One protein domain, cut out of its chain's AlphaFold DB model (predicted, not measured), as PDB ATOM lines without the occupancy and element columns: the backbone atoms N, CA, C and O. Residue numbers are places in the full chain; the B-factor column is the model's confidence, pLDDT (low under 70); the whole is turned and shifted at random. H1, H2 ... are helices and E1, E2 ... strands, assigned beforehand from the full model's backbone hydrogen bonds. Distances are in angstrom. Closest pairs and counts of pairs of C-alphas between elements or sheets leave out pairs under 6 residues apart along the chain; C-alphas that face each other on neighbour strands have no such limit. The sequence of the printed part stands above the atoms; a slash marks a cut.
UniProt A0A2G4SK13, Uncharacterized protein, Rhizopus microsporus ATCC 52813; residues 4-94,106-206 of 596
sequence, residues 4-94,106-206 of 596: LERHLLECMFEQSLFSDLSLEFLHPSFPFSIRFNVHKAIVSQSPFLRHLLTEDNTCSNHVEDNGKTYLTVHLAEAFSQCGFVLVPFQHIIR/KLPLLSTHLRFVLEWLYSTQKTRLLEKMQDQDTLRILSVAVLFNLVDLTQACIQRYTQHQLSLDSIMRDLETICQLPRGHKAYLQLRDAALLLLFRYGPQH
ATOM      1  N   LEU A   4     183.575 209.040 227.377       82.56
ATOM      2  CA  LEU A   4     184.857 208.329 227.362       82.56
ATOM      3  C   LEU A   4     185.918 209.043 226.516       82.56
ATOM      4  O   LEU A   4     187.032 209.241 226.983       82.56
ATOM      5  N   GLU A   5     185.575 209.466 225.298       81.44
ATOM      6  CA  GLU A   5     186.506 210.176 224.410       81.44
ATOM      7  C   GLU A   5     187.026 211.461 225.055       81.44
ATOM      8  O   GLU A   5     188.224 211.742 225.041       81.44
ATOM      9  N   ARG A   6     186.111 212.213 225.674       82.62
ATOM     10  CA  ARG A   6     186.457 213.419 226.416       82.62
ATOM     11  C   ARG A   6     187.419 213.105 227.562       82.62
ATOM     12  O   ARG A   6     188.381 213.832 227.759       82.62
ATOM     13  N   HIS A   7     187.194 212.012 228.288       86.62
ATOM     14  CA  HIS A   7     188.084 211.600 229.371       86.62
ATOM     15  C   HIS A   7     189.478 211.183 228.864       86.62
ATOM     16  O   HIS A   7     190.482 211.602 229.432       86.62
ATOM     17  N   LEU A   8     189.563 210.422 227.769       88.31
ATOM     18  CA  LEU A   8     190.844 210.003 227.188       88.31
ATOM     19  C   LEU A   8     191.674 211.196 226.693       88.31
ATOM     20  O   LEU A   8     192.868 211.269 226.972       88.31
ATOM     21  N   LEU A   9     191.050 212.141 225.986       87.88
ATOM     22  CA  LEU A   9     191.766 213.285 225.421       87.88
ATOM     23  C   LEU A   9     192.004 214.387 226.464       87.88
ATOM     24  O   LEU A   9     193.145 214.773 226.683       87.88
ATOM     25  N   GLU A  10     190.972 214.871 227.161       87.38
ATOM     26  CA  GLU A  10     191.112 216.020 228.073       87.38
ATOM     27  C   GLU A  10     191.747 215.643 229.419       87.38
ATOM     28  O   GLU A  10     192.542 216.406 229.961       87.38
ATOM     29  N   CYS A  11     191.407 214.483 229.989       89.12
ATOM     30  CA  CYS A  11     191.905 214.094 231.314       89.12
ATOM     31  C   CYS A  11     193.210 213.294 231.218       89.12
ATOM     32  O   CYS A  11     194.182 213.606 231.903       89.12
ATOM     33  N   MET A  12     193.262 212.259 230.377       92.12
ATOM     34  CA  MET A  12     194.445 211.394 230.316       92.12
ATOM     35  C   MET A  12     195.557 211.984 229.446       92.12
ATOM     36  O   MET A  12     196.706 211.993 229.880       92.12
ATOM     37  N   PHE A  13     195.254 212.493 228.249       92.25
ATOM     38  CA  PHE A  13     196.281 213.043 227.361       92.25
ATOM     39  C   PHE A  13     196.693 214.477 227.747       92.25
ATOM     40  O   PHE A  13     197.851 214.688 228.107       92.25
ATOM     41  N   GLU A  14     195.769 215.451 227.768       91.50
ATOM     42  CA  GLU A  14     196.119 216.857 228.065       91.50
ATOM     43  C   GLU A  14     196.616 217.072 229.495       91.50
ATOM     44  O   GLU A  14     197.640 217.719 229.709       91.50
ATOM     45  N   GLN A  15     195.889 216.552 230.488       92.31
ATOM     46  CA  GLN A  15     196.248 216.730 231.901       92.31
ATOM     47  C   GLN A  15     197.254 215.681 232.392       92.31
ATOM     48  O   GLN A  15     197.705 215.757 233.535       92.31
ATOM     49  N   SER A  16     197.621 214.709 231.544       90.00
ATOM     50  CA  SER A  16     198.590 213.650 231.861       90.00
ATOM     51  C   SER A  16     198.243 212.839 233.123       90.00
ATOM     52  O   SER A  16     199.141 212.298 233.783       90.00
ATOM     53  N   LEU A  17     196.955 212.761 233.487       90.00
ATOM     54  CA  LEU A  17     196.502 212.028 234.669       90.00
ATOM     55  C   LEU A  17     196.820 210.543 234.512       90.00
ATOM     56  O   LEU A  17     196.432 209.952 233.516       90.00
ATOM     57  N   PHE A  18     197.488 209.960 235.514       89.00
ATOM     58  CA  PHE A  18     197.934 208.555 235.551       89.00
ATOM     59  C   PHE A  18     199.000 208.156 234.516       89.00
ATOM     60  O   PHE A  18     199.225 206.968 234.297       89.00
ATOM     61  N   SER A  19     199.706 209.130 233.932       91.31
ATOM     62  CA  SER A  19     200.834 208.854 233.034       91.31
ATOM     63  C   SER A  19     201.963 208.070 233.726       91.31
ATOM     64  O   SER A  19     202.478 208.466 234.779       91.31
ATOM     65  N   ASP A  20     202.365 206.969 233.095       91.62
ATOM     66  CA  ASP A  20     203.418 206.035 233.519       91.62
ATOM     67  C   ASP A  20     204.645 206.056 232.580       91.62
ATOM     68  O   ASP A  20     205.653 205.393 232.844       91.62
ATOM     69  N   LEU A  21     204.583 206.849 231.502       92.00
ATOM     70  CA  LEU A  21     205.652 207.035 230.524       92.00
ATOM     71  C   LEU A  21     205.861 208.517 230.198       92.00
ATOM     72  O   LEU A  21     204.912 209.246 229.913       92.00
ATOM     73  N   SER A  22     207.118 208.949 230.163       92.38
ATOM     74  CA  SER A  22     207.526 210.260 229.665       92.38
ATOM     75  C   SER A  22     208.350 210.087 228.390       92.38
ATOM     76  O   SER A  22     209.466 209.576 228.438       92.38
ATOM     77  N   LEU A  23     207.782 210.477 227.246       91.94
ATOM     78  CA  LEU A  23     208.426 210.427 225.932       91.94
ATOM     79  C   LEU A  23     209.092 211.764 225.627       91.94
ATOM     80  O   LEU A  23     208.401 212.770 225.477       91.94
ATOM     81  N   GLU A  24     210.410 211.779 225.486       91.56
ATOM     82  CA  GLU A  24     211.186 212.947 225.084       91.56
ATOM     83  C   GLU A  24     211.726 212.770 223.665       91.56
ATOM     84  O   GLU A  24     212.470 211.839 223.386       91.56
ATOM     85  N   PHE A  25     211.366 213.667 222.752       89.38
ATOM     86  CA  PHE A  25     211.799 213.627 221.360       89.38
ATOM     87  C   PHE A  25     212.907 214.643 221.101       89.38
ATOM     88  O   PHE A  25     212.735 215.851 221.303       89.38
ATOM     89  N   LEU A  26     214.026 214.146 220.577       84.56
ATOM     90  CA  LEU A  26     215.157 214.946 220.133       84.56
ATOM     91  C   LEU A  26     215.177 214.988 218.607       84.56
ATOM     92  O   LEU A  26     215.382 213.974 217.940       84.56
ATOM     93  N   HIS A  27     214.994 216.180 218.044       79.69
ATOM     94  CA  HIS A  27     215.168 216.418 216.618       79.69
ATOM     95  C   HIS A  27     215.908 217.735 216.405       79.69
ATOM     96  O   HIS A  27     215.598 218.714 217.079       79.69
ATOM     97  N   PRO A  28     216.837 217.820 215.441       71.00
ATOM     98  CA  PRO A  28     217.589 219.053 215.240       71.00
ATOM     99  C   PRO A  28     216.755 220.234 214.724       71.00
ATOM    100  O   PRO A  28     217.241 221.359 214.747       71.00
ATOM    101  N   SER A  29     215.541 219.985 214.222       68.81
ATOM    102  CA  SER A  29     214.595 221.051 213.856       68.81
ATOM    103  C   SER A  29     213.835 221.614 215.060       68.81
ATOM    104  O   SER A  29     213.121 222.602 214.907       68.81
ATOM    105  N   PHE A  30     213.950 221.000 216.242       70.38
ATOM    106  CA  PHE A  30     213.319 221.511 217.452       70.38
ATOM    107  C   PHE A  30     214.285 222.431 218.211       70.38
ATOM    108  O   PHE A  30     215.426 222.043 218.458       70.38
ATOM    109  N   PRO A  31     213.847 223.638 218.613       64.12
ATOM    110  CA  PRO A  31     214.674 224.555 219.399       64.12
ATOM    111  C   PRO A  31     214.946 224.053 220.829       64.12
ATOM    112  O   PRO A  31     215.873 224.525 221.481       64.12
ATOM    113  N   PHE A  32     214.144 223.107 221.319       74.56
ATOM    114  CA  PHE A  32     214.250 222.457 222.627       74.56
ATOM    115  C   PHE A  32     213.719 221.022 222.527       74.56
ATOM    116  O   PHE A  32     212.985 220.700 221.590       74.56
ATOM    117  N   SER A  33     214.079 220.155 223.478       78.44
ATOM    118  CA  SER A  33     213.506 218.813 223.544       78.44
ATOM    119  C   SER A  33     212.011 218.884 223.859       78.44
ATOM    120  O   SER A  33     211.557 219.711 224.652       78.44
ATOM    121  N   ILE A  34     211.224 218.048 223.185       86.38
ATOM    122  CA  ILE A  34     209.767 218.036 223.349       86.38
ATOM    123  C   ILE A  34     209.395 216.805 224.150       86.38
ATOM    124  O   ILE A  34     209.734 215.693 223.754       86.38
ATOM    125  N   ARG A  35     208.662 217.003 225.245       90.44
ATOM    126  CA  ARG A  35     208.265 215.933 226.154       90.44
ATOM    127  C   ARG A  35     206.751 215.763 226.197       90.44
ATOM    128  O   ARG A  35     206.026 216.745 226.337       90.44
ATOM    129  N   PHE A  36     206.293 214.518 226.141       93.06
ATOM    130  CA  PHE A  36     204.896 214.133 226.310       93.06
ATOM    131  C   PHE A  36     204.781 213.086 227.417       93.06
ATOM    132  O   PHE A  36     205.424 212.040 227.353       93.06
ATOM    133  N   ASN A  37     203.946 213.352 228.419       93.75
ATOM    134  CA  ASN A  37     203.607 212.360 229.432       93.75
ATOM    135  C   ASN A  37     202.386 211.577 228.951       93.75
ATOM    136  O   ASN A  37     201.318 212.142 228.727       93.75
ATOM    137  N   VAL A  38     202.564 210.280 228.747       94.69
ATOM    138  CA  VAL A  38     201.610 209.392 228.083       94.69
ATOM    139  C   VAL A  38     201.501 208.073 228.847       94.69
ATOM    140  O   VAL A  38     202.081 207.905 229.919       94.69
ATOM    141  N   HIS A  39     200.709 207.152 228.307       94.44
ATOM    142  CA  HIS A  39     200.368 205.889 228.946       94.44
ATOM    143  C   HIS A  39     200.932 204.725 228.139       94.44
ATOM    144  O   HIS A  39     200.531 204.561 226.981       94.44
ATOM    145  N   LYS A  40     201.801 203.897 228.735       91.81
ATOM    146  CA  LYS A  40     202.440 202.740 228.075       91.81
ATOM    147  C   LYS A  40     201.411 201.865 227.362       91.81
ATOM    148  O   LYS A  40     201.580 201.545 226.188       91.81
ATOM    149  N   ALA A  41     200.308 201.553 228.044       91.69
ATOM    150  CA  ALA A  41     199.228 200.727 227.507       91.69
ATOM    151  C   ALA A  41     198.649 201.289 226.197       91.69
ATOM    152  O   ALA A  41     198.446 200.540 225.245       91.69
ATOM    153  N   ILE A  42     198.450 202.607 226.113       92.88
ATOM    154  CA  ILE A  42     197.857 203.253 224.936       92.88
ATOM    155  C   ILE A  42     198.892 203.389 223.822       92.88
ATOM    156  O   ILE A  42     198.607 203.028 222.681       92.88
ATOM    157  N   VAL A  43     200.103 203.862 224.128       92.81
ATOM    158  CA  VAL A  43     201.112 204.100 223.085       92.81
ATOM    159  C   VAL A  43     201.711 202.814 222.521       92.81
ATOM    160  O   VAL A  43     202.132 202.800 221.367       92.81
ATOM    161  N   SER A  44     201.662 201.710 223.275       91.06
ATOM    162  CA  SER A  44     202.064 200.378 222.801       91.06
ATOM    163  C   SER A  44     201.232 199.866 221.618       91.06
ATOM    164  O   SER A  44     201.597 198.865 221.004       91.06
ATOM    165  N   GLN A  45     200.132 200.532 221.255       91.69
ATOM    166  CA  GLN A  45     199.423 200.289 219.996       91.69
ATOM    167  C   GLN A  45     200.303 200.562 218.766       91.69
ATOM    168  O   GLN A  45     200.128 199.898 217.748       91.69
ATOM    169  N   SER A  46     201.267 201.486 218.856       94.31
ATOM    170  CA  SER A  46     202.291 201.681 217.827       94.31
ATOM    171  C   SER A  46     203.336 200.559 217.915       94.31
ATOM    172  O   SER A  46     203.983 200.429 218.957       94.31
ATOM    173  N   PRO A  47     203.559 199.772 216.843       92.62
ATOM    174  CA  PRO A  47     204.609 198.753 216.824       92.62
ATOM    175  C   PRO A  47     206.000 199.328 217.107       92.62
ATOM    176  O   PRO A  47     206.777 198.725 217.843       92.62
ATOM    177  N   PHE A  48     206.283 200.521 216.579       91.56
ATOM    178  CA  PHE A  48     207.530 201.239 216.823       91.56
ATOM    179  C   PHE A  48     207.701 201.594 218.303       91.56
ATOM    180  O   PHE A  48     208.694 201.206 218.909       91.56
ATOM    181  N   LEU A  49     206.717 202.261 218.923       90.69
ATOM    182  CA  LEU A  49     206.819 202.633 220.340       90.69
ATOM    183  C   LEU A  49     206.826 201.405 221.255       90.69
ATOM    184  O   LEU A  49     207.530 201.399 222.257       90.69
ATOM    185  N   ARG A  50     206.090 200.343 220.906       90.31
ATOM    186  CA  ARG A  50     206.140 199.064 221.628       90.31
ATOM    187  C   ARG A  50     207.540 198.461 221.593       90.31
ATOM    188  O   ARG A  50     208.012 198.007 222.626       90.31
ATOM    189  N   HIS A  51     208.190 198.468 220.431       87.44
ATOM    190  CA  HIS A  51     209.566 198.003 220.306       87.44
ATOM    191  C   HIS A  51     210.531 198.896 221.093       87.44
ATOM    192  O   HIS A  51     211.389 198.385 221.806       87.44
ATOM    193  N   LEU A  52     210.337 200.216 221.067       85.25
ATOM    194  CA  LEU A  52     211.150 201.113 221.881       85.25
ATOM    195  C   LEU A  52     210.983 200.885 223.381       85.25
ATOM    196  O   LEU A  52     211.918 201.152 224.113       85.25
ATOM    197  N   LEU A  53     209.842 200.385 223.855       82.06
ATOM    198  CA  LEU A  53     209.644 200.032 225.265       82.06
ATOM    199  C   LEU A  53     210.375 198.741 225.686       82.06
ATOM    200  O   LEU A  53     210.343 198.399 226.864       82.06
ATOM    201  N   THR A  54     211.023 198.034 224.755       77.50
ATOM    202  CA  THR A  54     211.886 196.878 225.048       77.50
ATOM    203  C   THR A  54     213.358 197.308 225.146       77.50
ATOM    204  O   THR A  54     213.757 198.273 224.492       77.50
ATOM    205  N   GLU A  55     214.157 196.627 225.980       60.78
ATOM    206  CA  GLU A  55     215.543 197.016 226.325       60.78
ATOM    207  C   GLU A  55     216.549 196.905 225.153       60.78
ATOM    208  O   GLU A  55     217.631 197.482 225.217       60.78
ATOM    209  N   ASP A  56     216.185 196.241 224.051       60.03
ATOM    210  CA  ASP A  56     217.081 195.893 222.933       60.03
ATOM    211  C   ASP A  56     217.090 196.918 221.774       60.03
ATOM    212  O   ASP A  56     217.058 196.538 220.600       60.03
ATOM    213  N   ASN A  57     217.118 198.228 222.047       64.25
ATOM    214  CA  ASN A  57     217.114 199.244 220.981       64.25
ATOM    215  C   ASN A  57     218.284 200.241 221.074       64.25
ATOM    216  O   ASN A  57     218.802 200.519 222.150       64.25
ATOM    217  N   THR A  58     218.716 200.780 219.925       62.56
ATOM    218  CA  THR A  58     219.882 201.685 219.846       62.56
ATOM    219  C   THR A  58     219.518 203.165 219.729       62.56
ATOM    220  O   THR A  58     220.383 204.012 219.924       62.56
ATOM    221  N   CYS A  59     218.264 203.495 219.400       62.53
ATOM    222  CA  CYS A  59     217.819 204.869 219.134       62.53
ATOM    223  C   CYS A  59     217.057 205.518 220.299       62.53
ATOM    224  O   CYS A  59     216.537 206.636 220.149       62.53
ATOM    225  N   SER A  60     216.992 204.848 221.457       66.50
ATOM    226  CA  SER A  60     216.418 205.425 222.666       66.50
ATOM    227  C   SER A  60     217.224 205.155 223.933       66.50
ATOM    228  O   SER A  60     217.938 204.165 224.035       66.50
ATOM    229  N   ASN A  61     217.099 206.063 224.903       73.56
ATOM    230  CA  ASN A  61     217.650 205.888 226.245       73.56
ATOM    231  C   ASN A  61     216.517 205.640 227.239       73.56
ATOM    232  O   ASN A  61     215.564 206.427 227.289       73.56
ATOM    233  N   HIS A  62     216.666 204.583 228.036       77.12
ATOM    234  CA  HIS A  62     215.721 204.147 229.060       77.12
ATOM    235  C   HIS A  62     216.200 204.520 230.455       77.12
ATOM    236  O   HIS A  62     217.305 204.156 230.856       77.12
ATOM    237  N   VAL A  63     215.353 205.209 231.214       77.69
ATOM    238  CA  VAL A  63     215.553 205.418 232.651       77.69
ATOM    239  C   VAL A  63     214.241 205.130 233.365       77.69
ATOM    240  O   VAL A  63     213.228 205.768 233.086       77.69
ATOM    241  N   GLU A  64     214.244 204.177 234.294       75.81
ATOM    242  CA  GLU A  64     213.119 203.962 235.201       75.81
ATOM    243  C   GLU A  64     213.398 204.650 236.537       75.81
ATOM    244  O   GLU A  64     214.408 204.381 237.184       75.81
ATOM    245  N   ASP A  65     212.501 205.548 236.946       74.31
ATOM    246  CA  ASP A  65     212.572 206.236 238.235       74.31
ATOM    247  C   ASP A  65     211.185 206.261 238.888       74.31
ATOM    248  O   ASP A  65     210.194 206.672 238.280       74.31
ATOM    249  N   ASN A  66     211.098 205.786 240.133       71.19
ATOM    250  CA  ASN A  66     209.868 205.741 240.936       71.19
ATOM    251  C   ASN A  66     208.639 205.136 240.214       71.19
ATOM    252  O   ASN A  66     207.515 205.613 240.375       71.19
ATOM    253  N   GLY A  67     208.844 204.090 239.404       72.94
ATOM    254  CA  GLY A  67     207.777 203.413 238.651       72.94
ATOM    255  C   GLY A  67     207.298 204.154 237.395       72.94
ATOM    256  O   GLY A  67     206.385 203.674 236.725       72.94
ATOM    257  N   LYS A  68     207.911 205.295 237.052       81.25
ATOM    258  CA  LYS A  68     207.740 205.979 235.766       81.25
ATOM    259  C   LYS A  68     208.919 205.674 234.856       81.25
ATOM    260  O   LYS A  68     210.072 205.742 235.275       81.25
ATOM    261  N   THR A  69     208.626 205.390 233.594       85.75
ATOM    262  CA  THR A  69     209.665 205.207 232.574       85.75
ATOM    263  C   THR A  69     209.873 206.508 231.818       85.75
ATOM    264  O   THR A  69     208.916 207.161 231.402       85.75
ATOM    265  N   TYR A  70     211.130 206.873 231.619       87.75
ATOM    266  CA  TYR A  70     211.561 208.008 230.819       87.75
ATOM    267  C   TYR A  70     212.268 207.469 229.583       87.75
ATOM    268  O   TYR A  70     213.267 206.760 229.696       87.75
ATOM    269  N   LEU A  71     211.729 207.800 228.412       88.19
ATOM    270  CA  LEU A  71     212.239 207.353 227.125       88.19
ATOM    271  C   LEU A  71     212.652 208.566 226.301       88.19
ATOM    272  O   LEU A  71     211.814 209.397 225.954       88.19
ATOM    273  N   THR A  72     213.931 208.649 225.954       88.00
ATOM    274  CA  THR A  72     214.425 209.679 225.029       88.00
ATOM    275  C   THR A  72     214.576 209.082 223.641       88.00
ATOM    276  O   THR A  72     215.293 208.104 223.506       88.00
ATOM    277  N   VAL A  73     213.948 209.657 222.616       87.81
ATOM    278  CA  VAL A  73     213.952 209.166 221.231       87.81
ATOM    279  C   VAL A  73     214.698 210.143 220.326       87.81
ATOM    280  O   VAL A  73     214.291 211.300 220.163       87.81
ATOM    281  N   HIS A  74     215.764 209.669 219.682       87.69
ATOM    282  CA  HIS A  74     216.501 210.435 218.678       87.69
ATOM    283  C   HIS A  74     215.821 210.312 217.310       87.69
ATOM    284  O   HIS A  74     216.066 209.376 216.554       87.69
ATOM    285  N   LEU A  75     214.966 211.277 216.958       87.00
ATOM    286  CA  LEU A  75     214.103 211.173 215.775       87.00
ATOM    287  C   LEU A  75     214.878 211.061 214.462       87.00
ATOM    288  O   LEU A  75     214.498 210.269 213.611       87.00
ATOM    289  N   ALA A  76     215.959 211.824 214.286       83.62
ATOM    290  CA  ALA A  76     216.747 211.756 213.053       83.62
ATOM    291  C   ALA A  76     217.350 210.356 212.841       83.62
ATOM    292  O   ALA A  76     217.316 209.834 211.732       83.62
ATOM    293  N   GLU A  77     217.844 209.731 213.910       84.50
ATOM    294  CA  GLU A  77     218.358 208.364 213.857       84.50
ATOM    295  C   GLU A  77     217.232 207.358 213.603       84.50
ATOM    296  O   GLU A  77     217.360 206.516 212.719       84.50
ATOM    297  N   ALA A  78     216.101 207.497 214.299       87.38
ATOM    298  CA  ALA A  78     214.941 206.630 214.116       87.38
ATOM    299  C   ALA A  78     214.407 206.672 212.670       87.38
ATOM    300  O   ALA A  78     214.162 205.631 212.066       87.38
ATOM    301  N   PHE A  79     214.305 207.863 212.067       88.62
ATOM    302  CA  PHE A  79     213.942 208.005 210.656       88.62
ATOM    303  C   PHE A  79     214.946 207.301 209.735       88.62
ATOM    304  O   PHE A  79     214.535 206.556 208.846       88.62
ATOM    305  N   SER A  80     216.252 207.489 209.951       85.31
ATOM    306  CA  SER A  80     217.277 206.805 209.155       85.31
ATOM    307  C   SER A  80     217.216 205.280 209.292       85.31
ATOM    308  O   SER A  80     217.322 204.586 208.284       85.31
ATOM    309  N   GLN A  81     216.983 204.750 210.497       86.44
ATOM    310  CA  GLN A  81     216.815 203.309 210.733       86.44
ATOM    311  C   GLN A  81     215.574 202.743 210.026       86.44
ATOM    312  O   GLN A  81     215.607 201.622 209.528       86.44
ATOM    313  N   CYS A  82     214.502 203.532 209.911       85.75
ATOM    314  CA  CYS A  82     213.307 203.172 209.144       85.75
ATOM    315  C   CYS A  82     213.449 203.390 207.624       85.75
ATOM    316  O   CYS A  82     212.461 203.272 206.901       85.75
ATOM    317  N   GLY A  83     214.647 203.711 207.125       85.31
ATOM    318  CA  GLY A  83     214.923 203.846 205.693       85.31
ATOM    319  C   GLY A  83     214.501 205.181 205.076       85.31
ATOM    320  O   GLY A  83     214.412 205.276 203.852       85.31
ATOM    321  N   PHE A  84     214.236 206.215 205.882       87.50
ATOM    322  CA  PHE A  84     213.968 207.556 205.358       87.50
ATOM    323  C   PHE A  84     215.243 208.182 204.790       87.50
ATOM    324  O   PHE A  84     216.312 208.160 205.408       87.50
ATOM    325  N   VAL A  85     215.106 208.835 203.639       80.69
ATOM    326  CA  VAL A  85     216.200 209.569 203.000       80.69
ATOM    327  C   VAL A  85     216.213 210.989 203.551       80.69
ATOM    328  O   VAL A  85     215.517 211.861 203.060       80.69
ATOM    329  N   LEU A  86     217.001 211.245 204.595       73.75
ATOM    330  CA  LEU A  86     217.049 212.569 205.241       73.75
ATOM    331  C   LEU A  86     217.929 213.591 204.509       73.75
ATOM    332  O   LEU A  86     217.998 214.752 204.912       73.75
ATOM    333  N   VAL A  87     218.621 213.173 203.449       64.50
ATOM    334  CA  VAL A  87     219.429 214.072 202.627       64.50
ATOM    335  C   VAL A  87     218.497 214.762 201.629       64.50
ATOM    336  O   VAL A  87     217.808 214.073 200.878       64.50
ATOM    337  N   PRO A  88     218.456 216.103 201.588       58.97
ATOM    338  CA  PRO A  88     217.661 216.795 200.585       58.97
ATOM    339  C   PRO A  88     218.204 216.483 199.193       58.97
ATOM    340  O   PRO A  88     219.409 216.259 199.031       58.97
ATOM    341  N   PHE A  89     217.345 216.545 198.175       56.19
ATOM    342  CA  PHE A  89     217.797 216.391 196.800       56.19
ATOM    343  C   PHE A  89     218.936 217.369 196.518       56.19
ATOM    344  O   PHE A  89     218.781 218.596 196.547       56.19
ATOM    345  N   GLN A  90     220.108 216.813 196.227       45.84
ATOM    346  CA  GLN A  90     221.171 217.573 195.606       45.84
ATOM    347  C   GLN A  90     220.748 217.785 194.157       45.84
ATOM    348  O   GLN A  90     221.173 217.083 193.247       45.84
ATOM    349  N   HIS A  91     219.875 218.767 193.928       46.12
ATOM    350  CA  HIS A  91     219.822 219.412 192.631       46.12
ATOM    351  C   HIS A  91     221.271 219.780 192.312       46.12
ATOM    352  O   HIS A  91     221.869 220.559 193.058       46.12
ATOM    353  N   ILE A  92     221.850 219.278 191.221       39.91
ATOM    354  CA  ILE A  92     223.180 219.756 190.813       39.91
ATOM    355  C   ILE A  92     223.194 221.275 190.572       39.91
ATOM    356  O   ILE A  92     224.253 221.888 190.485       39.91
ATOM    357  N   ILE A  93     222.028 221.927 190.600       37.50
ATOM    358  CA  ILE A  93     221.909 223.363 190.807       37.50
ATOM    359  C   ILE A  93     220.879 223.651 191.913       37.50
ATOM    360  O   ILE A  93     219.751 224.059 191.650       37.50
ATOM    361  N   ARG A  94     221.273 223.499 193.184       35.09
ATOM    362  CA  ARG A  94     220.737 224.370 194.242       35.09
ATOM    363  C   ARG A  94     221.150 225.798 193.890       35.09
ATOM    364  O   ARG A  94     222.304 226.187 194.067       35.09
ATOM    365  N   LYS A 106     216.721 218.832 206.717       59.25
ATOM    366  CA  LYS A 106     215.944 217.907 207.569       59.25
ATOM    367  C   LYS A 106     214.452 218.047 207.309       59.25
ATOM    368  O   LYS A 106     213.999 219.169 207.122       59.25
ATOM    369  N   LEU A 107     213.710 216.936 207.365       64.75
ATOM    370  CA  LEU A 107     212.243 216.894 207.403       64.75
ATOM    371  C   LEU A 107     211.757 217.932 208.448       64.75
ATOM    372  O   LEU A 107     212.007 217.733 209.642       64.75
ATOM    373  N   PRO A 108     211.157 219.078 208.058       72.75
ATOM    374  CA  PRO A 108     210.733 220.105 209.005       72.75
ATOM    375  C   PRO A 108     209.510 219.612 209.777       72.75
ATOM    376  O   PRO A 108     208.364 219.808 209.377       72.75
ATOM    377  N   LEU A 109     209.781 218.918 210.876       81.50
ATOM    378  CA  LEU A 109     208.784 218.500 211.846       81.50
ATOM    379  C   LEU A 109     208.537 219.609 212.859       81.50
ATOM    380  O   LEU A 109     209.467 220.298 213.283       81.50
ATOM    381  N   LEU A 110     207.284 219.718 213.286       85.94
ATOM    382  CA  LEU A 110     206.842 220.536 214.407       85.94
ATOM    383  C   LEU A 110     206.394 219.638 215.563       85.94
ATOM    384  O   LEU A 110     205.992 218.488 215.368       85.94
ATOM    385  N   SER A 111     206.409 220.186 216.779       87.56
ATOM    386  CA  SER A 111     205.879 219.509 217.971       87.56
ATOM    387  C   SER A 111     204.416 219.096 217.803       87.56
ATOM    388  O   SER A 111     204.003 218.041 218.284       87.56
ATOM    389  N   THR A 112     203.647 219.906 217.076       90.81
ATOM    390  CA  THR A 112     202.235 219.677 216.769       90.81
ATOM    391  C   THR A 112     202.015 218.428 215.921       90.81
ATOM    392  O   THR A 112     201.002 217.762 216.105       90.81
ATOM    393  N   HIS A 113     202.961 218.050 215.050       93.25
ATOM    394  CA  HIS A 113     202.855 216.829 214.241       93.25
ATOM    395  C   HIS A 113     202.990 215.572 215.103       93.25
ATOM    396  O   HIS A 113     202.173 214.663 214.989       93.25
ATOM    397  N   LEU A 114     203.972 215.542 216.010       93.00
ATOM    398  CA  LEU A 114     204.135 214.448 216.979       93.00
ATOM    399  C   LEU A 114     202.922 214.349 217.899       93.00
ATOM    400  O   LEU A 114     202.389 213.264 218.124       93.00
ATOM    401  N   ARG A 115     202.460 215.501 218.392       94.12
ATOM    402  CA  ARG A 115     201.279 215.584 219.241       94.12
ATOM    403  C   ARG A 115     200.042 215.030 218.543       94.12
ATOM    404  O   ARG A 115     199.351 214.225 219.148       94.12
ATOM    405  N   PHE A 116     199.800 215.390 217.282       95.44
ATOM    406  CA  PHE A 116     198.669 214.877 216.506       95.44
ATOM    407  C   PHE A 116     198.690 213.346 216.404       95.44
ATOM    408  O   PHE A 116     197.669 212.692 216.599       95.44
ATOM    409  N   VAL A 117     199.860 212.757 216.133       95.69
ATOM    410  CA  VAL A 117     200.001 211.295 216.041       95.69
ATOM    411  C   VAL A 117     199.794 210.617 217.397       95.69
ATOM    412  O   VAL A 117     199.208 209.539 217.458       95.69
ATOM    413  N   LEU A 118     200.218 211.242 218.495       95.25
ATOM    414  CA  LEU A 118     199.919 210.730 219.830       95.25
ATOM    415  C   LEU A 118     198.426 210.869 220.161       95.25
ATOM    416  O   LEU A 118     197.827 209.893 220.597       95.25
ATOM    417  N   GLU A 119     197.795 212.014 219.879       94.31
ATOM    418  CA  GLU A 119     196.343 212.218 220.032       94.31
ATOM    419  C   GLU A 119     195.539 211.171 219.249       94.31
ATOM    420  O   GLU A 119     194.530 210.665 219.743       94.31
ATOM    421  N   TRP A 120     196.011 210.777 218.063       95.31
ATOM    422  CA  TRP A 120     195.400 209.716 217.262       95.31
ATOM    423  C   TRP A 120     195.302 208.377 218.007       95.31
ATOM    424  O   TRP A 120     194.292 207.690 217.880       95.31
ATOM    425  N   LEU A 121     196.305 208.017 218.816       94.44
ATOM    426  CA  LEU A 121     196.306 206.776 219.607       94.44
ATOM    427  C   LEU A 121     195.294 206.800 220.762       94.44
ATOM    428  O   LEU A 121     194.851 205.743 221.211       94.44
ATOM    429  N   TYR A 122     194.932 207.995 221.237       93.25
ATOM    430  CA  TYR A 122     193.935 208.215 222.292       93.25
ATOM    431  C   TYR A 122     192.521 208.425 221.736       93.25
ATOM    432  O   TYR A 122     191.539 208.303 222.471       93.25
ATOM    433  N   SER A 123     192.397 208.776 220.456       90.88
ATOM    434  CA  SER A 123     191.123 209.161 219.861       90.88
ATOM    435  C   SER A 123     190.285 207.954 219.451       90.88
ATOM    436  O   SER A 123     190.702 207.104 218.667       90.88
ATOM    437  N   THR A 124     189.033 207.935 219.909       84.81
ATOM    438  CA  THR A 124     188.016 207.000 219.412       84.81
ATOM    439  C   THR A 124     187.311 207.514 218.152       84.81
ATOM    440  O   THR A 124     186.797 206.709 217.381       84.81
ATOM    441  N   GLN A 125     187.272 208.836 217.911       84.19
ATOM    442  CA  GLN A 125     186.657 209.446 216.716       84.19
ATOM    443  C   GLN A 125     187.721 210.034 215.781       84.19
ATOM    444  O   GLN A 125     187.830 211.247 215.593       84.19
ATOM    445  N   LYS A 126     188.475 209.135 215.143       88.81
ATOM    446  CA  LYS A 126     189.551 209.433 214.182       88.81
ATOM    447  C   LYS A 126     189.150 210.432 213.080       88.81
ATOM    448  O   LYS A 126     189.939 211.302 212.725       88.81
ATOM    449  N   THR A 127     187.912 210.369 212.581       87.00
ATOM    450  CA  THR A 127     187.402 211.258 211.518       87.00
ATOM    451  C   THR A 127     187.436 212.737 211.904       87.00
ATOM    452  O   THR A 127     187.918 213.561 211.132       87.00
ATOM    453  N   ARG A 128     187.027 213.081 213.130       85.69
ATOM    454  CA  ARG A 128     187.067 214.468 213.626       85.69
ATOM    455  C   ARG A 128     188.485 215.002 213.777       85.69
ATOM    456  O   ARG A 128     188.697 216.208 213.679       85.69
ATOM    457  N   LEU A 129     189.452 214.128 214.063       88.81
ATOM    458  CA  LEU A 129     190.852 214.534 214.143       88.81
ATOM    459  C   LEU A 129     191.385 214.888 212.749       88.81
ATOM    460  O   LEU A 129     192.035 215.918 212.587       88.81
ATOM    461  N   LEU A 130     191.025 214.100 211.730       90.75
ATOM    462  CA  LEU A 130     191.375 214.386 210.333       90.75
ATOM    463  C   LEU A 130     190.758 215.695 209.831       90.75
ATOM    464  O   LEU A 130     191.421 216.423 209.100       90.75
ATOM    465  N   GLU A 131     189.530 216.031 210.234       88.56
ATOM    466  CA  GLU A 131     188.883 217.307 209.876       88.56
ATOM    467  C   GLU A 131     189.655 218.531 210.393       88.56
ATOM    468  O   GLU A 131     189.668 219.573 209.742       88.56
ATOM    469  N   LYS A 132     190.334 218.409 211.542       88.19
ATOM    470  CA  LYS A 132     191.144 219.489 212.130       88.19
ATOM    471  C   LYS A 132     192.525 219.635 211.488       88.19
ATOM    472  O   LYS A 132     193.169 220.672 211.669       88.19
ATOM    473  N   MET A 133     192.997 218.605 210.787       92.38
ATOM    474  CA  MET A 133     194.324 218.580 210.180       92.38
ATOM    475  C   MET A 133     194.408 219.597 209.039       92.38
ATOM    476  O   MET A 133     193.573 219.596 208.133       92.38
ATOM    477  N   GLN A 134     195.425 220.459 209.077       91.56
ATOM    478  CA  GLN A 134     195.688 221.415 208.003       91.56
ATOM    479  C   GLN A 134     196.379 220.725 206.828       91.56
ATOM    480  O   GLN A 134     197.113 219.748 206.996       91.56
ATOM    481  N   ASP A 135     196.203 221.269 205.626       89.25
ATOM    482  CA  ASP A 135     196.733 220.626 204.425       89.25
ATOM    483  C   ASP A 135     198.261 220.528 204.434       89.25
ATOM    484  O   ASP A 135     198.813 219.461 204.171       89.25
ATOM    485  N   GLN A 136     198.936 221.592 204.871       88.88
ATOM    486  CA  GLN A 136     200.396 221.644 205.011       88.88
ATOM    487  C   GLN A 136     200.979 220.598 205.981       88.88
ATOM    488  O   GLN A 136     202.154 220.249 205.875       88.88
ATOM    489  N   ASP A 137     200.172 220.084 206.914       92.75
ATOM    490  CA  ASP A 137     200.625 219.137 207.936       92.75
ATOM    491  C   ASP A 137     200.501 217.677 207.479       92.75
ATOM    492  O   ASP A 137     201.140 216.798 208.056       92.75
ATOM    493  N   THR A 138     199.730 217.408 206.418       95.19
ATOM    494  CA  THR A 138     199.329 216.048 206.011       95.19
ATOM    495  C   THR A 138     200.533 215.136 205.767       95.19
ATOM    496  O   THR A 138     200.599 214.039 206.317       95.19
ATOM    497  N   LEU A 139     201.533 215.595 205.006       94.31
ATOM    498  CA  LEU A 139     202.726 214.793 204.697       94.31
ATOM    499  C   LEU A 139     203.713 214.683 205.868       94.31
ATOM    500  O   LEU A 139     204.444 213.696 205.986       94.31
ATOM    501  N   ARG A 140     203.737 215.679 206.760       93.00
ATOM    502  CA  ARG A 140     204.576 215.642 207.969       93.00
ATOM    503  C   ARG A 140     204.012 214.652 208.980       93.00
ATOM    504  O   ARG A 140     204.759 213.829 209.504       93.00
ATOM    505  N   ILE A 141     202.696 214.670 209.172       96.19
ATOM    506  CA  ILE A 141     201.971 213.690 209.984       96.19
ATOM    507  C   ILE A 141     202.096 212.295 209.368       96.19
ATOM    508  O   ILE A 141     202.400 211.358 210.099       96.19
ATOM    509  N   LEU A 142     201.977 212.155 208.041       96.75
ATOM    510  CA  LEU A 142     202.237 210.892 207.339       96.75
ATOM    511  C   LEU A 142     203.635 210.345 207.651       96.75
ATOM    512  O   LEU A 142     203.775 209.167 207.953       96.75
ATOM    513  N   SER A 143     204.665 211.192 207.618       95.00
ATOM    514  CA  SER A 143     206.044 210.771 207.905       95.00
ATOM    515  C   SER A 143     206.176 210.197 209.321       95.00
ATOM    516  O   SER A 143     206.778 209.142 209.511       95.00
ATOM    517  N   VAL A 144     205.561 210.848 210.315       95.38
ATOM    518  CA  VAL A 144     205.530 210.350 211.701       95.38
ATOM    519  C   VAL A 144     204.664 209.089 211.820       95.38
ATOM    520  O   VAL A 144     205.032 208.169 212.543       95.38
ATOM    521  N   ALA A 145     203.546 208.999 211.097       96.81
ATOM    522  CA  ALA A 145     202.680 207.821 211.087       96.81
ATOM    523  C   ALA A 145     203.388 206.585 210.512       96.81
ATOM    524  O   ALA A 145     203.259 205.498 211.073       96.81
ATOM    525  N   VAL A 146     204.177 206.763 209.446       96.31
ATOM    526  CA  VAL A 146     205.029 205.717 208.861       96.31
ATOM    527  C   VAL A 146     206.113 205.299 209.853       96.31
ATOM    528  O   VAL A 146     206.264 204.107 210.101       96.31
ATOM    529  N   LEU A 147     206.801 206.255 210.493       94.50
ATOM    530  CA  LEU A 147     207.773 205.959 211.555       94.50
ATOM    531  C   LEU A 147     207.133 205.151 212.694       94.50
ATOM    532  O   LEU A 147     207.691 204.158 213.145       94.50
ATOM    533  N   PHE A 148     205.942 205.552 213.144       95.06
ATOM    534  CA  PHE A 148     205.226 204.887 214.234       95.06
ATOM    535  C   PHE A 148     204.544 203.583 213.792       95.06
ATOM    536  O   PHE A 148     203.958 202.888 214.628       95.06
ATOM    537  N   ASN A 149     204.622 203.241 212.503       94.69
ATOM    538  CA  ASN A 149     203.973 202.097 211.874       94.69
ATOM    539  C   ASN A 149     202.454 202.043 212.143       94.69
ATOM    540  O   ASN A 149     201.898 201.027 212.563       94.69
ATOM    541  N   LEU A 150     201.778 203.178 211.944       96.06
ATOM    542  CA  LEU A 150     200.330 203.323 212.103       96.06
ATOM    543  C   LEU A 150     199.643 203.222 210.740       96.06
ATOM    544  O   LEU A 150     199.463 204.227 210.049       96.06
ATOM    545  N   VAL A 151     199.247 202.004 210.364       94.38
ATOM    546  CA  VAL A 151     198.673 201.695 209.041       94.38
ATOM    547  C   VAL A 151     197.408 202.513 208.757       94.38
ATOM    548  O   VAL A 151     197.327 203.154 207.712       94.38
ATOM    549  N   ASP A 152     196.469 202.582 209.706       94.44
ATOM    550  CA  ASP A 152     195.215 203.336 209.540       94.44
ATOM    551  C   ASP A 152     195.450 204.827 209.258       94.44
ATOM    552  O   ASP A 152     194.826 205.409 208.374       94.44
ATOM    553  N   LEU A 153     196.344 205.460 210.031       96.19
ATOM    554  CA  LEU A 153     196.641 206.887 209.884       96.19
ATOM    555  C   LEU A 153     197.395 207.146 208.582       96.19
ATOM    556  O   LEU A 153     197.109 208.110 207.881       96.19
ATOM    557  N   THR A 154     198.324 206.256 208.241       96.44
ATOM    558  CA  THR A 154     199.065 206.297 206.981       96.44
ATOM    559  C   THR A 154     198.105 206.283 205.794       96.44
ATOM    560  O   THR A 154     198.167 207.176 204.950       96.44
ATOM    561  N   GLN A 155     197.161 205.336 205.768       94.81
ATOM    562  CA  GLN A 155     196.163 205.240 204.706       94.81
ATOM    563  C   GLN A 155     195.256 206.476 204.657       94.81
ATOM    564  O   GLN A 155     195.016 207.014 203.577       94.81
ATOM    565  N   ALA A 156     194.807 206.977 205.812       94.56
ATOM    566  CA  ALA A 156     193.985 208.183 205.886       94.56
ATOM    567  C   ALA A 156     194.718 209.430 205.358       94.56
ATOM    568  O   ALA A 156     194.131 210.238 204.636       94.56
ATOM    569  N   CYS A 157     196.008 209.587 205.673       96.44
ATOM    570  CA  CYS A 157     196.837 210.675 205.157       96.44
ATOM    571  C   CYS A 157     197.042 210.569 203.639       96.44
ATOM    572  O   CYS A 157     196.934 211.585 202.951       96.44
ATOM    573  N   ILE A 158     197.294 209.367 203.106       95.00
ATOM    574  CA  ILE A 158     197.430 209.147 201.657       95.00
ATOM    575  C   ILE A 158     196.115 209.464 200.944       95.00
ATOM    576  O   ILE A 158     196.122 210.212 199.967       95.00
ATOM    577  N   GLN A 159     194.985 208.949 201.436       91.62
ATOM    578  CA  GLN A 159     193.665 209.216 200.857       91.62
ATOM    579  C   GLN A 159     193.351 210.707 200.869       91.62
ATOM    580  O   GLN A 159     193.030 211.268 199.827       91.62
ATOM    581  N   ARG A 160     193.545 211.390 202.003       93.50
ATOM    582  CA  ARG A 160     193.333 212.838 202.082       93.50
ATOM    583  C   ARG A 160     194.223 213.602 201.098       93.50
ATOM    584  O   ARG A 160     193.725 214.478 200.393       93.50
ATOM    585  N   TYR A 161     195.517 213.283 201.040       94.75
ATOM    586  CA  TYR A 161     196.454 213.970 200.150       94.75
ATOM    587  C   TYR A 161     196.058 213.770 198.686       94.75
ATOM    588  O   TYR A 161     195.871 214.726 197.935       94.75
ATOM    589  N   THR A 162     195.866 212.515 198.288       91.25
ATOM    590  CA  THR A 162     195.559 212.153 196.905       91.25
ATOM    591  C   THR A 162     194.179 212.654 196.469       91.25
ATOM    592  O   THR A 162     194.051 213.149 195.350       91.25
ATOM    593  N   GLN A 163     193.146 212.573 197.305       87.44
ATOM    594  CA  GLN A 163     191.776 212.936 196.920       87.44
ATOM    595  C   GLN A 163     191.483 214.439 197.019       87.44
ATOM    596  O   GLN A 163     190.679 214.938 196.237       87.44
ATOM    597  N   HIS A 164     192.116 215.169 197.944       88.56
ATOM    598  CA  HIS A 164     191.739 216.563 198.222       88.56
ATOM    599  C   HIS A 164     192.836 217.594 197.956       88.56
ATOM    600  O   HIS A 164     192.521 218.757 197.718       88.56
ATOM    601  N   GLN A 165     194.111 217.204 198.007       92.75
ATOM    602  CA  GLN A 165     195.230 218.154 197.942       92.75
ATOM    603  C   GLN A 165     196.028 218.033 196.643       92.75
ATOM    604  O   GLN A 165     196.634 219.018 196.205       92.75
ATOM    605  N   LEU A 166     196.026 216.846 196.024       92.31
ATOM    606  CA  LEU A 166     196.854 216.569 194.863       92.31
ATOM    607  C   LEU A 166     196.482 217.465 193.683       92.31
ATOM    608  O   LEU A 166     195.408 217.397 193.095       92.31
ATOM    609  N   SER A 167     197.458 218.262 193.304       92.81
ATOM    610  CA  SER A 167     197.458 219.195 192.193       92.81
ATOM    611  C   SER A 167     198.892 219.383 191.715       92.81
ATOM    612  O   SER A 167     199.848 219.070 192.434       92.81
ATOM    613  N   LEU A 168     199.065 219.934 190.514       89.69
ATOM    614  CA  LEU A 168     200.407 220.174 189.992       89.69
ATOM    615  C   LEU A 168     201.185 221.143 190.897       89.69
ATOM    616  O   LEU A 168     202.390 220.998 191.041       89.69
ATOM    617  N   ASP A 169     200.506 222.104 191.532       88.81
ATOM    618  CA  ASP A 169     201.109 223.019 192.511       88.81
ATOM    619  C   ASP A 169     201.585 222.294 193.769       88.81
ATOM    620  O   ASP A 169     202.721 222.487 194.201       88.81
ATOM    621  N   SER A 170     200.730 221.436 194.336       91.38
ATOM    622  CA  SER A 170     201.084 220.664 195.529       91.38
ATOM    623  C   SER A 170     202.285 219.758 195.272       91.38
ATOM    624  O   SER A 170     203.234 219.808 196.043       91.38
ATOM    625  N   ILE A 171     202.325 219.033 194.143       90.06
ATOM    626  CA  ILE A 171     203.442 218.141 193.814       90.06
ATOM    627  C   ILE A 171     204.751 218.920 193.723       90.06
ATOM    628  O   ILE A 171     205.732 218.511 194.331       90.06
ATOM    629  N   MET A 172     204.777 220.074 193.049       86.00
ATOM    630  CA  MET A 172     206.014 220.861 192.948       86.00
ATOM    631  C   MET A 172     206.556 221.313 194.312       86.00
ATOM    632  O   MET A 172     207.768 221.422 194.475       86.00
ATOM    633  N   ARG A 173     205.677 221.569 195.286       86.12
ATOM    634  CA  ARG A 173     206.053 221.940 196.660       86.12
ATOM    635  C   ARG A 173     206.442 220.726 197.507       86.12
ATOM    636  O   ARG A 173     207.352 220.806 198.327       86.12
ATOM    637  N   ASP A 174     205.726 219.626 197.333       88.62
ATOM    638  CA  ASP A 174     205.680 218.530 198.295       88.62
ATOM    639  C   ASP A 174     206.572 217.344 197.909       88.62
ATOM    640  O   ASP A 174     206.894 216.522 198.769       88.62
ATOM    641  N   LEU A 175     207.014 217.262 196.647       85.94
ATOM    642  CA  LEU A 175     207.777 216.130 196.112       85.94
ATOM    643  C   LEU A 175     209.050 215.841 196.912       85.94
ATOM    644  O   LEU A 175     209.357 214.683 197.166       85.94
ATOM    645  N   GLU A 176     209.741 216.875 197.400       81.69
ATOM    646  CA  GLU A 176     210.897 216.687 198.286       81.69
ATOM    647  C   GLU A 176     210.528 215.885 199.539       81.69
ATOM    648  O   GLU A 176     211.271 215.000 199.941       81.69
ATOM    649  N   THR A 177     209.360 216.141 200.131       85.69
ATOM    650  CA  THR A 177     208.897 215.412 201.321       85.69
ATOM    651  C   THR A 177     208.478 213.990 200.980       85.69
ATOM    652  O   THR A 177     208.791 213.072 201.732       85.69
ATOM    653  N   ILE A 178     207.801 213.797 199.845       89.19
ATOM    654  CA  ILE A 178     207.398 212.468 199.371       89.19
ATOM    655  C   ILE A 178     208.638 211.586 199.196       89.19
ATOM    656  O   ILE A 178     208.659 210.459 199.676       89.19
ATOM    657  N   CYS A 179     209.706 212.108 198.598       83.25
ATOM    658  CA  CYS A 179     210.929 211.347 198.360       83.25
ATOM    659  C   CYS A 179     211.799 211.110 199.601       83.25
ATOM    660  O   CYS A 179     212.742 210.325 199.533       83.25
ATOM    661  N   GLN A 180     211.503 211.769 200.724       85.75
ATOM    662  CA  GLN A 180     212.135 211.460 202.009       85.75
ATOM    663  C   GLN A 180     211.537 210.198 202.650       85.75
ATOM    664  O   GLN A 180     212.165 209.627 203.542       85.75
ATOM    665  N   LEU A 181     210.351 209.752 202.209       89.94
ATOM    666  CA  LEU A 181     209.733 208.509 202.673       89.94
ATOM    667  C   LEU A 181     210.561 207.278 202.247       89.94
ATOM    668  O   LEU A 181     211.267 207.327 201.238       89.94
ATOM    669  N   PRO A 182     210.456 206.147 202.968       89.31
ATOM    670  CA  PRO A 182     211.152 204.922 202.583       89.31
ATOM    671  C   PRO A 182     210.628 204.383 201.243       89.31
ATOM    672  O   PRO A 182     209.429 204.141 201.105       89.31
ATOM    673  N   ARG A 183     211.522 204.150 200.271       83.75
ATOM    674  CA  ARG A 183     211.156 203.764 198.889       83.75
ATOM    675  C   ARG A 183     210.333 202.474 198.789       83.75
ATOM    676  O   ARG A 183     209.379 202.403 198.030       83.75
ATOM    677  N   GLY A 184     210.636 201.471 199.613       82.19
ATOM    678  CA  GLY A 184     209.872 200.216 199.646       82.19
ATOM    679  C   GLY A 184     208.517 200.309 200.360       82.19
ATOM    680  O   GLY A 184     207.774 199.330 200.411       82.19
ATOM    681  N   HIS A 185     208.184 201.453 200.965       90.56
ATOM    682  CA  HIS A 185     206.964 201.596 201.747       90.56
ATOM    683  C   HIS A 185     205.763 201.937 200.853       90.56
ATOM    684  O   HIS A 185     205.832 202.843 200.022       90.56
ATOM    685  N   LYS A 186     204.609 201.290 201.088       89.94
ATOM    686  CA  LYS A 186     203.369 201.484 200.300       89.94
ATOM    687  C   LYS A 186     202.969 202.956 200.138       89.94
ATOM    688  O   LYS A 186     202.522 203.357 199.071       89.94
ATOM    689  N   ALA A 187     203.166 203.759 201.186       93.06
ATOM    690  CA  ALA A 187     202.887 205.196 201.160       93.06
ATOM    691  C   ALA A 187     203.703 205.960 200.109       93.06
ATOM    692  O   ALA A 187     203.149 206.812 199.420       93.06
ATOM    693  N   TYR A 188     204.999 205.659 199.980       91.62
ATOM    694  CA  TYR A 188     205.842 206.278 198.960       91.62
ATOM    695  C   TYR A 188     205.362 205.884 197.567       91.62
ATOM    696  O   TYR A 188     205.120 206.761 196.744       91.62
ATOM    697  N   LEU A 189     205.156 204.583 197.341       88.25
ATOM    698  CA  LEU A 189     204.742 204.038 196.046       88.25
ATOM    699  C   LEU A 189     203.418 204.656 195.572       88.25
ATOM    700  O   LEU A 189     203.364 205.234 194.493       88.25
ATOM    701  N   GLN A 190     202.385 204.673 196.421       90.06
ATOM    702  CA  GLN A 190     201.083 205.258 196.066       90.06
ATOM    703  C   GLN A 190     201.156 206.766 195.782       90.06
ATOM    704  O   GLN A 190     200.502 207.262 194.862       90.06
ATOM    705  N   LEU A 191     201.941 207.519 196.562       92.12
ATOM    706  CA  LEU A 191     202.119 208.955 196.333       92.12
ATOM    707  C   LEU A 191     202.949 209.234 195.079       92.12
ATOM    708  O   LEU A 191     202.650 210.187 194.358       92.12
ATOM    709  N   ARG A 192     203.960 208.406 194.801       89.75
ATOM    710  CA  ARG A 192     204.758 208.475 193.579       89.75
ATOM    711  C   ARG A 192     203.895 208.191 192.354       89.75
ATOM    712  O   ARG A 192     203.928 209.000 191.433       89.75
ATOM    713  N   ASP A 193     203.096 207.130 192.364       88.94
ATOM    714  CA  ASP A 193     202.198 206.783 191.256       88.94
ATOM    715  C   ASP A 193     201.212 207.918 190.978       88.94
ATOM    716  O   ASP A 193     201.072 208.383 189.845       88.94
ATOM    717  N   ALA A 194     200.587 208.448 192.033       90.94
ATOM    718  CA  ALA A 194     199.676 209.579 191.921       90.94
ATOM    719  C   ALA A 194     200.371 210.839 191.369       90.94
ATOM    720  O   ALA A 194     199.788 211.549 190.544       90.94
ATOM    721  N   ALA A 195     201.609 211.115 191.795       91.88
ATOM    722  CA  ALA A 195     202.411 212.225 191.287       91.88
ATOM    723  C   ALA A 195     202.768 212.038 189.807       91.88
ATOM    724  O   ALA A 195     202.613 212.969 189.017       91.88
ATOM    725  N   LEU A 196     203.215 210.842 189.421       91.75
ATOM    726  CA  LEU A 196     203.613 210.535 188.054       91.75
ATOM    727  C   LEU A 196     202.443 210.615 187.081       91.75
ATOM    728  O   LEU A 196     202.570 211.300 186.074       91.75
ATOM    729  N   LEU A 197     201.291 210.016 187.392       91.50
ATOM    730  CA  LEU A 197     200.095 210.102 186.541       91.50
ATOM    731  C   LEU A 197     199.689 211.557 186.280       91.50
ATOM    732  O   LEU A 197     199.416 211.950 185.142       91.50
ATOM    733  N   LEU A 198     199.742 212.392 187.321       93.12
ATOM    734  CA  LEU A 198     199.480 213.823 187.203       93.12
ATOM    735  C   LEU A 198     200.517 214.528 186.310       93.12
ATOM    736  O   LEU A 198     200.153 215.364 185.478       93.12
ATOM    737  N   LEU A 199     201.801 214.196 186.466       93.81
ATOM    738  CA  LEU A 199     202.896 214.757 185.670       93.81
ATOM    739  C   LEU A 199     202.858 214.285 184.210       93.81
ATOM    740  O   LEU A 199     203.090 215.100 183.322       93.81
ATOM    741  N   PHE A 200     202.510 213.029 183.929       94.38
ATOM    742  CA  PHE A 200     202.339 212.531 182.563       94.38
ATOM    743  C   PHE A 200     201.204 213.256 181.849       94.38
ATOM    744  O   PHE A 200     201.350 213.618 180.680       94.38
ATOM    745  N   ARG A 201     200.098 213.505 182.559       93.38
ATOM    746  CA  ARG A 201     198.905 214.149 182.008       93.38
ATOM    747  C   ARG A 201     199.078 215.652 181.796       93.38
ATOM    748  O   ARG A 201     198.797 216.154 180.710       93.38
ATOM    749  N   TYR A 202     199.510 216.379 182.826       94.25
ATOM    750  CA  TYR A 202     199.530 217.847 182.814       94.25
ATOM    751  C   TYR A 202     200.929 218.436 182.621       94.25
ATOM    752  O   TYR A 202     201.062 219.565 182.152       94.25
ATOM    753  N   GLY A 203     201.988 217.682 182.915       93.56
ATOM    754  CA  GLY A 203     203.375 218.116 182.745       93.56
ATOM    755  C   GLY A 203     203.708 218.682 181.360       93.56
ATOM    756  O   GLY A 203     204.360 219.732 181.314       93.56
ATOM    757  N   PRO A 204     203.233 218.095 180.237       94.62
ATOM    758  CA  PRO A 204     203.464 218.642 178.897       94.62
ATOM    759  C   PRO A 204     203.029 220.105 178.717       94.62
ATOM    760  O   PRO A 204     203.636 220.843 177.943       94.62
ATOM    761  N   GLN A 205     202.020 220.558 179.465       94.69
ATOM    762  CA  GLN A 205     201.518 221.938 179.425       94.69
ATOM    763  C   GLN A 205     202.363 222.898 180.281       94.69
ATOM    764  O   GLN A 205     202.238 224.120 180.176       94.69
ATOM    765  N   HIS A 206     203.264 222.366 181.113       94.19
ATOM    766  CA  HIS A 206     204.047 223.114 182.095       94.19
ATOM    767  C   HIS A 206     205.556 222.787 182.031       94.19
ATOM    768  O   HIS A 206     206.150 222.396 183.041       94.19
TER     769      HIS A 206
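AT A GLANCE: This is residues 4 to 94 and 106 to 206 of the 596 residues of an uncharacterized protein of Rhizopus microsporus ATCC 52813 (UniProt A0A2G4SK13). Look for an elongated body with a twisted four-stranded sheet at one end and a bundle of four helices, H7 to H10, at the other; H5 lies between them, and the last residues of H10 make the tip opposite the sheet. The printed part has 192 residues with ten named helices and four named strands, in the order H1 E1 E2 H2 H3 E3 E4 H4 H5 H6 H7 H8 H9 H10. The sheet is mixed, order E2 E1 E4 E3, and the class is mixed, helices and strands. The whole is compact, with a radius of gyration of the C-alphas of 17.8 A, and spans 63 by 37 by 28 A.

IN THESE COORDINATES: Find C-alpha 4 at (184.857, 208.329, 227.362), where H1, residues 4 to 14, begins. Next come E1, residues 21 to 26, E2, 34 to 38, H2, 40 to 43, H3, 47 to 52, E3, 60 to 65, E4, 68 to 74, and H4, 75 to 81. After the cut find H5, 111 to 122, H6, 126 to 132, H7, 135 to 147, 19.7 A long, H8, 151 to 165, 20.1 A, and H9, 168 to 178. H10, 186 to 205, 29.3 A, has a kink of 37 degrees near residue 199 and ends at C-alpha 205 (201.518, 221.938, 179.425).

HOW THE PARTS SIT: Start at the sheet: E1 and E2 form an antiparallel hairpin (N 23 to O 36, 2.8 A), E1 and E4 are parallel (N 24 to O 71, 2.8 A), and E3 and E4 form an antiparallel hairpin (N 63 to O 70, 3.0 A). E2, H2 H3 and E3 make a split strand-helix-strand unit, two strands running the same way with helices between them along the chain and E1 and E4 between them in the sheet; its crossover is right-handed. H1 to H5 are on the sheet but only graze it. H5 touches H1 with residues 119 to 122 alone, closest C-alphas Leu 8 and Tyr 122, 6.1 A, and H7 with residues 113 to 117 alone, His 113 and Ile 141, 5.4 A. H6 and H8 are near each other. H7 to H10 form an up-and-down bundle, each helix running against the one before: the hairpin H7 and H8 is closest at Leu 142 and Thr 154, 5.6 A, and the hairpin H9 and H10 at Ile 178 and Tyr 188, 6.4 A. Every O i to N i+4 pair is within hydrogen-bond range in H3, H4, H6 and H8, against 5 of 7 in H1, 6 of 8 in H5, 7 of 9 in H7, 5 of 7 in H9 and 14 of 16 in H10; H2 is too short for one.

THE WHOLE: The C-alphas farthest apart are those of Asn 66 and Gln 205, 64.2 A. Residues 95 to 105 are not printed, and C-alphas 94 and 106 are 15.6 A apart; of the links printed whole, none is long. Mean pLDDT of the printed part is 86.0, and low-confidence residues include 55 to 60 and 87 to 94.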